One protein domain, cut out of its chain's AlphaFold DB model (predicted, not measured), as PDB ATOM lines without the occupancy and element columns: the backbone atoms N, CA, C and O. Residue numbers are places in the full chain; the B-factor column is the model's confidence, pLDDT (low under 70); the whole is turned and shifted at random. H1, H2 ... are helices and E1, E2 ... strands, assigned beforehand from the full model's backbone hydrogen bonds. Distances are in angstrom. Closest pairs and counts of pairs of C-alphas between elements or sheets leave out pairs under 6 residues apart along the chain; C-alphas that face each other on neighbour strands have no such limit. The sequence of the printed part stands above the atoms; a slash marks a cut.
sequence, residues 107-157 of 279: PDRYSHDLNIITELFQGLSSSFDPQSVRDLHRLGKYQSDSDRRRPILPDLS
ATOM      1  N   PRO A 107       7.132  66.756 104.141       97.19
ATOM      2  CA  PRO A 107       8.132  67.735 104.567       97.19
ATOM      3  C   PRO A 107       9.570  67.282 104.295       97.19
ATOM      4  O   PRO A 107      10.362  68.062 103.776       97.19
ATOM      5  N   ASP A 108       9.883  66.006 104.541       97.25
ATOM      6  CA  ASP A 108      11.225  65.454 104.311       97.25
ATOM      7  C   ASP A 108      11.584  65.466 102.825       97.25
ATOM      8  O   ASP A 108      12.693  65.835 102.445       97.25
ATOM      9  N   ARG A 109      10.624  65.111 101.959       96.69
ATOM     10  CA  ARG A 109      10.809  65.177 100.500       96.69
ATOM     11  C   ARG A 109      11.037  66.604 100.026       96.69
ATOM     12  O   ARG A 109      11.908  66.827  99.193       96.69
ATOM     13  N   TYR A 110      10.265  67.553 100.552       96.56
ATOM     14  CA  TYR A 110      10.420  68.962 100.214       96.56
ATOM     15  C   TYR A 110      11.785  69.493 100.666       96.56
ATOM     16  O   TYR A 110      12.481  70.108  99.868       96.56
ATOM     17  N   SER A 111      12.199  69.213 101.906       97.50
ATOM     18  CA  SER A 111      13.505  69.635 102.430       97.50
ATOM     19  C   SER A 111      14.662  69.036 101.629       97.50
ATOM     20  O   SER A 111      15.590  69.754 101.263       97.50
ATOM     21  N   HIS A 112      14.582  67.747 101.290       97.94
ATOM     22  CA  HIS A 112      15.571  67.076 100.446       97.94
ATOM     23  C   HIS A 112      15.672  67.711  99.055       97.94
ATOM     24  O   HIS A 112      16.766  68.061  98.611       97.94
ATOM     25  N   ASP A 113      14.535  67.921  98.387       98.00
ATOM     26  CA  ASP A 113      14.494  68.547  97.064       98.00
ATOM     27  C   ASP A 113      14.998  70.001  97.122       98.00
ATOM     28  O   ASP A 113      15.756  70.422  96.246       98.00
ATOM     29  N   LEU A 114      14.653  70.753  98.172       97.38
ATOM     30  CA  LEU A 114      15.114  72.127  98.378       97.38
ATOM     31  C   LEU A 114      16.627  72.194  98.579       97.38
ATOM     32  O   LEU A 114      17.259  73.091  98.024       97.38
ATOM     33  N   ASN A 115      17.220  71.248  99.309       97.81
ATOM     34  CA  ASN A 115      18.669  71.183  99.499       97.81
ATOM     35  C   ASN A 115      19.396  70.945  98.168       97.81
ATOM     36  O   ASN A 115      20.339  71.668  97.856       97.81
ATOM     37  N   ILE A 116      18.908  70.009  97.343       97.38
ATOM     38  CA  ILE A 116      19.469  69.741  96.006       97.38
ATOM     39  C   ILE A 116      19.403  70.989  95.125       97.38
ATOM     40  O   ILE A 116      20.375  71.357  94.465       97.38
ATOM     41  N   ILE A 117      18.236  71.636  95.092       96.69
ATOM     42  CA  ILE A 117      18.022  72.863  94.325       96.69
ATOM     43  C   ILE A 117      18.966  73.954  94.833       96.69
ATOM     44  O   ILE A 117      19.691  74.549  94.043       96.69
ATOM     45  N   THR A 118      19.035  74.160  96.142       95.88
ATOM     46  CA  THR A 118      19.898  75.168  96.761       95.88
ATOM     47  C   THR A 118      21.363  74.970  96.389       95.88
ATOM     48  O   THR A 118      21.983  75.914  95.908       95.88
ATOM     49  N   GLU A 119      21.903  73.759  96.522       95.88
ATOM     50  CA  GLU A 119      23.291  73.451  96.161       95.88
ATOM     51  C   GLU A 119      23.565  73.728  94.673       95.88
ATOM     52  O   GLU A 119      24.532  74.410  94.316       95.88
ATOM     53  N   LEU A 120      22.665  73.273  93.793       94.56
ATOM     54  CA  LEU A 120      22.787  73.471  92.351       94.56
ATOM     55  C   LEU A 120      22.754  74.957  91.981       94.56
ATOM     56  O   LEU A 120      23.587  75.424  91.202       94.56
ATOM     57  N   PHE A 121      21.798  75.714  92.522       90.56
ATOM     58  CA  PHE A 121      21.665  77.134  92.211       90.56
ATOM     59  C   PHE A 121      22.756  77.981  92.869       90.56
ATOM     60  O   PHE A 121      23.207  78.927  92.226       90.56
ATOM     61  N   GLN A 122      23.249  77.624  94.057       89.12
ATOM     62  CA  GLN A 122      24.409  78.275  94.677       89.12
ATOM     63  C   GLN A 122      25.687  78.065  93.858       89.12
ATOM     64  O   GLN A 122      26.453  79.012  93.670       89.12
ATOM     65  N   GLY A 123      25.881  76.872  93.282       86.31
ATOM     66  CA  GLY A 123      26.983  76.604  92.352       86.31
ATOM     67  C   GLY A 123      26.933  77.460  91.078       86.31
ATOM     68  O   GLY A 123      27.970  77.777  90.494       86.31
ATOM     69  N   LEU A 124      25.735  77.880  90.654       84.50
ATOM     70  CA  LEU A 124      25.537  78.783  89.512       84.50
ATOM     71  C   LEU A 124      25.586  80.268  89.905       84.50
ATOM     72  O   LEU A 124      26.019  81.107  89.110       84.50
ATOM     73  N   SER A 125      25.104  80.601  91.102       81.38
ATOM     74  CA  SER A 125      24.941  81.960  91.610       81.38
ATOM     75  C   SER A 125      25.080  81.977  93.130       81.38
ATOM     76  O   SER A 125      24.183  81.547  93.847       81.38
ATOM     77  N   SER A 126      26.162  82.572  93.634       81.06
ATOM     78  CA  SER A 126      26.441  82.677  95.077       81.06
ATOM     79  C   SER A 126      25.415  83.498  95.869       81.06
ATOM     80  O   SER A 126      25.431  83.487  97.090       81.06
ATOM     81  N   SER A 127      24.555  84.243  95.180       82.25
ATOM     82  CA  SER A 127      23.487  85.073  95.748       82.25
ATOM     83  C   SER A 127      22.105  84.417  95.695       82.25
ATOM     84  O   SER A 127      21.107  85.101  95.899       82.25
ATOM     85  N   PHE A 128      22.021  83.134  95.336       87.56
ATOM     86  CA  PHE A 128      20.744  82.433  95.329       87.56
ATOM     87  C   PHE A 128      20.190  82.324  96.754       87.56
ATOM     88  O   PHE A 128      20.860  81.788  97.637       87.56
ATOM     89  N   ASP A 129      18.971  82.820  96.954       90.31
ATOM     90  CA  ASP A 129      18.258  82.748  98.223       90.31
ATOM     91  C   ASP A 129      17.283  81.560  98.203       90.31
ATOM     92  O   ASP A 129      16.343  81.571  97.415       90.31
ATOM     93  N   PRO A 130      17.442  80.542  99.064       92.75
ATOM     94  CA  PRO A 130      16.503  79.423  99.137       92.75
ATOM     95  C   PRO A 130      15.051  79.844  99.400       92.75
ATOM     96  O   PRO A 130      14.132  79.136  98.988       92.75
ATOM     97  N   GLN A 131      14.824  80.988 100.061       91.81
ATOM     98  CA  GLN A 131      13.476  81.486 100.360       91.81
ATOM     99  C   GLN A 131      12.722  81.970  99.121       91.81
ATOM    100  O   GLN A 131      11.508  82.182  99.161       91.81
ATOM    101  N   SER A 132      13.418  82.132  98.001       90.62
ATOM    102  CA  SER A 132      12.797  82.525  96.752       90.62
ATOM    103  C   SER A 132      12.044  81.389  96.057       90.62
ATOM    104  O   SER A 132      11.214  81.647  95.177       90.62
ATOM    105  N   VAL A 133      12.285  80.140  96.467       93.44
ATOM    106  CA  VAL A 133      11.567  78.954  96.004       93.44
ATOM    107  C   VAL A 133      10.262  78.832  96.784       93.44
ATOM    108  O   VAL A 133      10.252  78.512  97.969       93.44
ATOM    109  N   ARG A 134       9.136  79.070  96.111       92.06
ATOM    110  CA  ARG A 134       7.804  78.963  96.717       92.06
ATOM    111  C   ARG A 134       7.348  77.519  96.839       92.06
ATOM    112  O   ARG A 134       6.791  77.144  97.865       92.06
ATOM    113  N   ASP A 135       7.580  76.727  95.799       94.12
ATOM    114  CA  ASP A 135       7.182  75.321  95.764       94.12
ATOM    115  C   ASP A 135       8.145  74.486  94.907       94.12
ATOM    116  O   ASP A 135       8.922  75.010  94.104       94.12
ATOM    117  N   LEU A 136       8.099  73.170  95.088       96.50
ATOM    118  CA  LEU A 136       8.900  72.183  94.381       96.50
ATOM    119  C   LEU A 136       8.000  71.039  93.925       96.50
ATOM    120  O   LEU A 136       7.391  70.329  94.727       96.50
ATOM    121  N   HIS A 137       7.953  70.809  92.616       96.25
ATOM    122  CA  HIS A 137       7.137  69.743  92.048       96.25
ATOM    123  C   HIS A 137       7.981  68.725  91.302       96.25
ATOM    124  O   HIS A 137       8.651  69.048  90.325       96.25
ATOM    125  N   ARG A 138       7.883  67.452  91.689       96.94
ATOM    126  CA  ARG A 138       8.415  66.366  90.863       96.94
ATOM    127  C   ARG A 138       7.470  66.044  89.717       96.94
ATOM    128  O   ARG A 138       6.286  65.784  89.926       96.94
ATOM    129  N   LEU A 139       8.008  66.025  88.505       96.62
ATOM    130  CA  LEU A 139       7.258  65.755  87.289       96.62
ATOM    131  C   LEU A 139       7.126  64.243  87.065       96.62
ATOM    132  O   LEU A 139       8.116  63.515  87.010       96.62
ATOM    133  N   GLY A 140       5.888  63.770  86.908       95.56
ATOM    134  CA  GLY A 140       5.572  62.367  86.622       95.56
ATOM    135  C   GLY A 140       5.270  61.503  87.854       95.56
ATOM    136  O   GLY A 140       5.276  61.959  89.000       95.56
ATOM    137  N   LYS A 141       4.966  60.222  87.609       94.56
ATOM    138  CA  LYS A 141       4.625  59.239  88.652       94.56
ATOM    139  C   LYS A 141       5.889  58.636  89.259       94.56
ATOM    140  O   LYS A 141       6.813  58.310  88.522       94.56
ATOM    141  N   TYR A 142       5.913  58.483  90.582       94.31
ATOM    142  CA  TYR A 142       7.007  57.801  91.277       94.31
ATOM    143  C   TYR A 142       7.128  56.357  90.781       94.31
ATOM    144  O   TYR A 142       6.121  55.653  90.681       94.31
ATOM    145  N   GLN A 143       8.351  55.920  90.504       93.19
ATOM    146  CA  GLN A 143       8.665  54.553  90.106       93.19
ATOM    147  C   GLN A 143       9.793  54.062  91.015       93.19
ATOM    148  O   GLN A 143      10.874  54.639  91.004       93.19
ATOM    149  N   SER A 144       9.533  53.046  91.844       89.12
ATOM    150  CA  SER A 144      10.563  52.471  92.724       89.12
ATOM    151  C   SER A 144      11.636  51.729  91.940       89.12
ATOM    152  O   SER A 144      12.789  51.724  92.351       89.12
ATOM    153  N   ASP A 145      11.234  51.133  90.817       87.75
ATOM    154  CA  ASP A 145      12.028  50.134  90.101       87.75
ATOM    155  C   ASP A 145      12.695  50.719  88.851       87.75
ATOM    156  O   ASP A 145      13.295  49.986  88.070       87.75
ATOM    157  N   SER A 146      12.560  52.033  88.621       86.88
ATOM    158  CA  SER A 146      13.218  52.694  87.500       86.88
ATOM    159  C   SER A 146      14.429  53.488  87.965       86.88
ATOM    160  O   SER A 146      14.378  54.268  88.917       86.88
ATOM    161  N   ASP A 147      15.518  53.355  87.212       89.88
ATOM    162  CA  ASP A 147      16.714  54.188  87.378       89.88
ATOM    163  C   ASP A 147      16.451  55.658  87.005       89.88
ATOM    164  O   ASP A 147      17.275  56.548  87.231       89.88
ATOM    165  N   ARG A 148      15.279  55.945  86.425       92.69
ATOM    166  CA  ARG A 148      14.889  57.277  85.970       92.69
ATOM    167  C   ARG A 148      14.270  58.074  87.108       92.69
ATOM    168  O   ARG A 148      13.066  58.028  87.349       92.69
ATOM    169  N   ARG A 149      15.105  58.888  87.751       95.19
ATOM    170  CA  ARG A 149      14.664  59.882  88.737       95.19
ATOM    171  C   ARG A 149      13.736  60.913  88.106       95.19
ATOM    172  O   ARG A 149      13.987  61.402  86.999       95.19
ATOM    173  N   ARG A 150      12.676  61.276  88.830       96.38
ATOM    174  CA  ARG A 150      11.730  62.293  88.365       96.38
ATOM    175  C   ARG A 150      12.375  63.678  88.341       96.38
ATOM    176  O   ARG A 150      13.005  64.044  89.337       96.38
ATOM    177  N   PRO A 151      12.179  64.470  87.276       97.62
ATOM    178  CA  PRO A 151      12.670  65.841  87.239       97.62
ATOM    179  C   PRO A 151      11.966  66.723  88.276       97.62
ATOM    180  O   PRO A 151      10.785  66.513  88.551       97.62
ATOM    181  N   ILE A 152      12.662  67.725  88.811       97.56
ATOM    182  CA  ILE A 152      12.117  68.721  89.745       97.56
ATOM    183  C   ILE A 152      11.827  70.015  88.977       97.56
ATOM    184  O   ILE A 152      12.688  70.533  88.268       97.56
ATOM    185  N   LEU A 153      10.617  70.539  89.125       96.00
ATOM    186  CA  LEU A 153      10.174  71.845  88.653       96.00
ATOM    187  C   LEU A 153      10.060  72.781  89.867       96.00
ATOM    188  O   LEU A 153       9.057  72.709  90.580       96.00
ATOM    189  N   PRO A 154      11.071  73.625  90.137       94.88
ATOM    190  CA  PRO A 154      10.953  74.676  91.136       94.88
ATOM    191  C   PRO A 154      10.003  75.788  90.680       94.88
ATOM    192  O   PRO A 154      10.141  76.318  89.574       94.88
ATOM    193  N   ASP A 155       9.069  76.168  91.551       92.50
ATOM    194  CA  ASP A 155       8.276  77.384  91.402       92.50
ATOM    195  C   ASP A 155       8.969  78.535  92.132       92.50
ATOM    196  O   ASP A 155       8.967  78.626  93.358       92.50
ATOM    197  N   LEU A 156       9.588  79.421  91.359       88.75
ATOM    198  CA  LEU A 156      10.264  80.601  91.887       88.75
ATOM    199  C   LEU A 156       9.257  81.712  92.213       88.75
ATOM    200  O   LEU A 156       8.142  81.778  91.669       88.75
ATOM    201  N   SER A 157       9.657  82.626  93.093       88.31
ATOM    202  CA  SER A 157       8.913  83.849  93.379       88.31
ATOM    203  C   SER A 157       8.641  84.649  92.096       88.31
ATOM    204  O   SER A 157       9.380  84.572  91.111       88.31
TER     205      SER A 157
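Overview. This is residues 107 to 157 of the 279 residues of an uncharacterized protein of Amphimedon queenslandica (UniProt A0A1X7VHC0). A small hairpin of two antiparallel strands, E1 and E2, has one helix, H1, packed over it by the helix's residues 109 to 118, and the long loop between the strands reaches out at one end of the longest axis, where residues 143 to 148 stick out. At the other end of that axis lie the last part of H1 and the link that folds back from it to E1. The printed part has 51 residues, with one named helix and two named strands in the order H1, E1, E2; the sheet's order is E1 - E2, antiparallel, and the class is mixed, helices and strands. The whole is only just loose, close to compact, with a radius of gyration of the C-alphas of 12.0 A, and it is elongated, spanning 37 by 19 by 17 A.

Arrangement. H1, residues 107 to 124, comes first, and in its backbone every O i to N i+4 pair is within hydrogen-bond range. A short link of 8 residues joins it to E1, residues 133 to 138. H1 and E1 have 3 pairs of C-alphas within 8 A; the closest are those of Tyr 110 and Leu 136, 6.8 A apart. A long link of 13 residues then joins E1 to E2, residues 152 to 156, and the two strands form a hairpin. They are antiparallel neighbours, with an angle of 160 degrees between their N-to-C directions. Among the C-alphas that face each other are 133 and 156, 4.6 A apart, and 138 and 152, 4.5 A apart. Within hydrogen-bond range across the pair are, for instance, N 153 and O 137 at 2.7 A and N 134 and O 155 at 2.8 A. H1 and E2 have 2 pairs of C-alphas within 8 A; the closest are those of Asp 113 and Ile 152, 7.7 A apart.

Along the chain. H1 begins at C-alpha 107 at (8.132, 67.735, 104.567) and runs 25.5 A to C-alpha 124 at (25.537, 78.783, 89.512). E1 measures 14.0 A from C-alpha 133 to C-alpha 138. E2 measures 12.2 A from C-alpha 152 to C-alpha 156, which lies at (10.264, 80.601, 91.887).

Size, cuts and confidence. The two C-alphas farthest apart are those of Ser 127 and Asp 145, at 37.2 A. The long link holds residues 139 to 151, of which 143 to 148 stand free. The printed part runs from 107 to 157 and has no cut; its first and last C-alphas are 19.6 A apart. The mean pLDDT of the printed part is 93.0, and no printed residue is under 70.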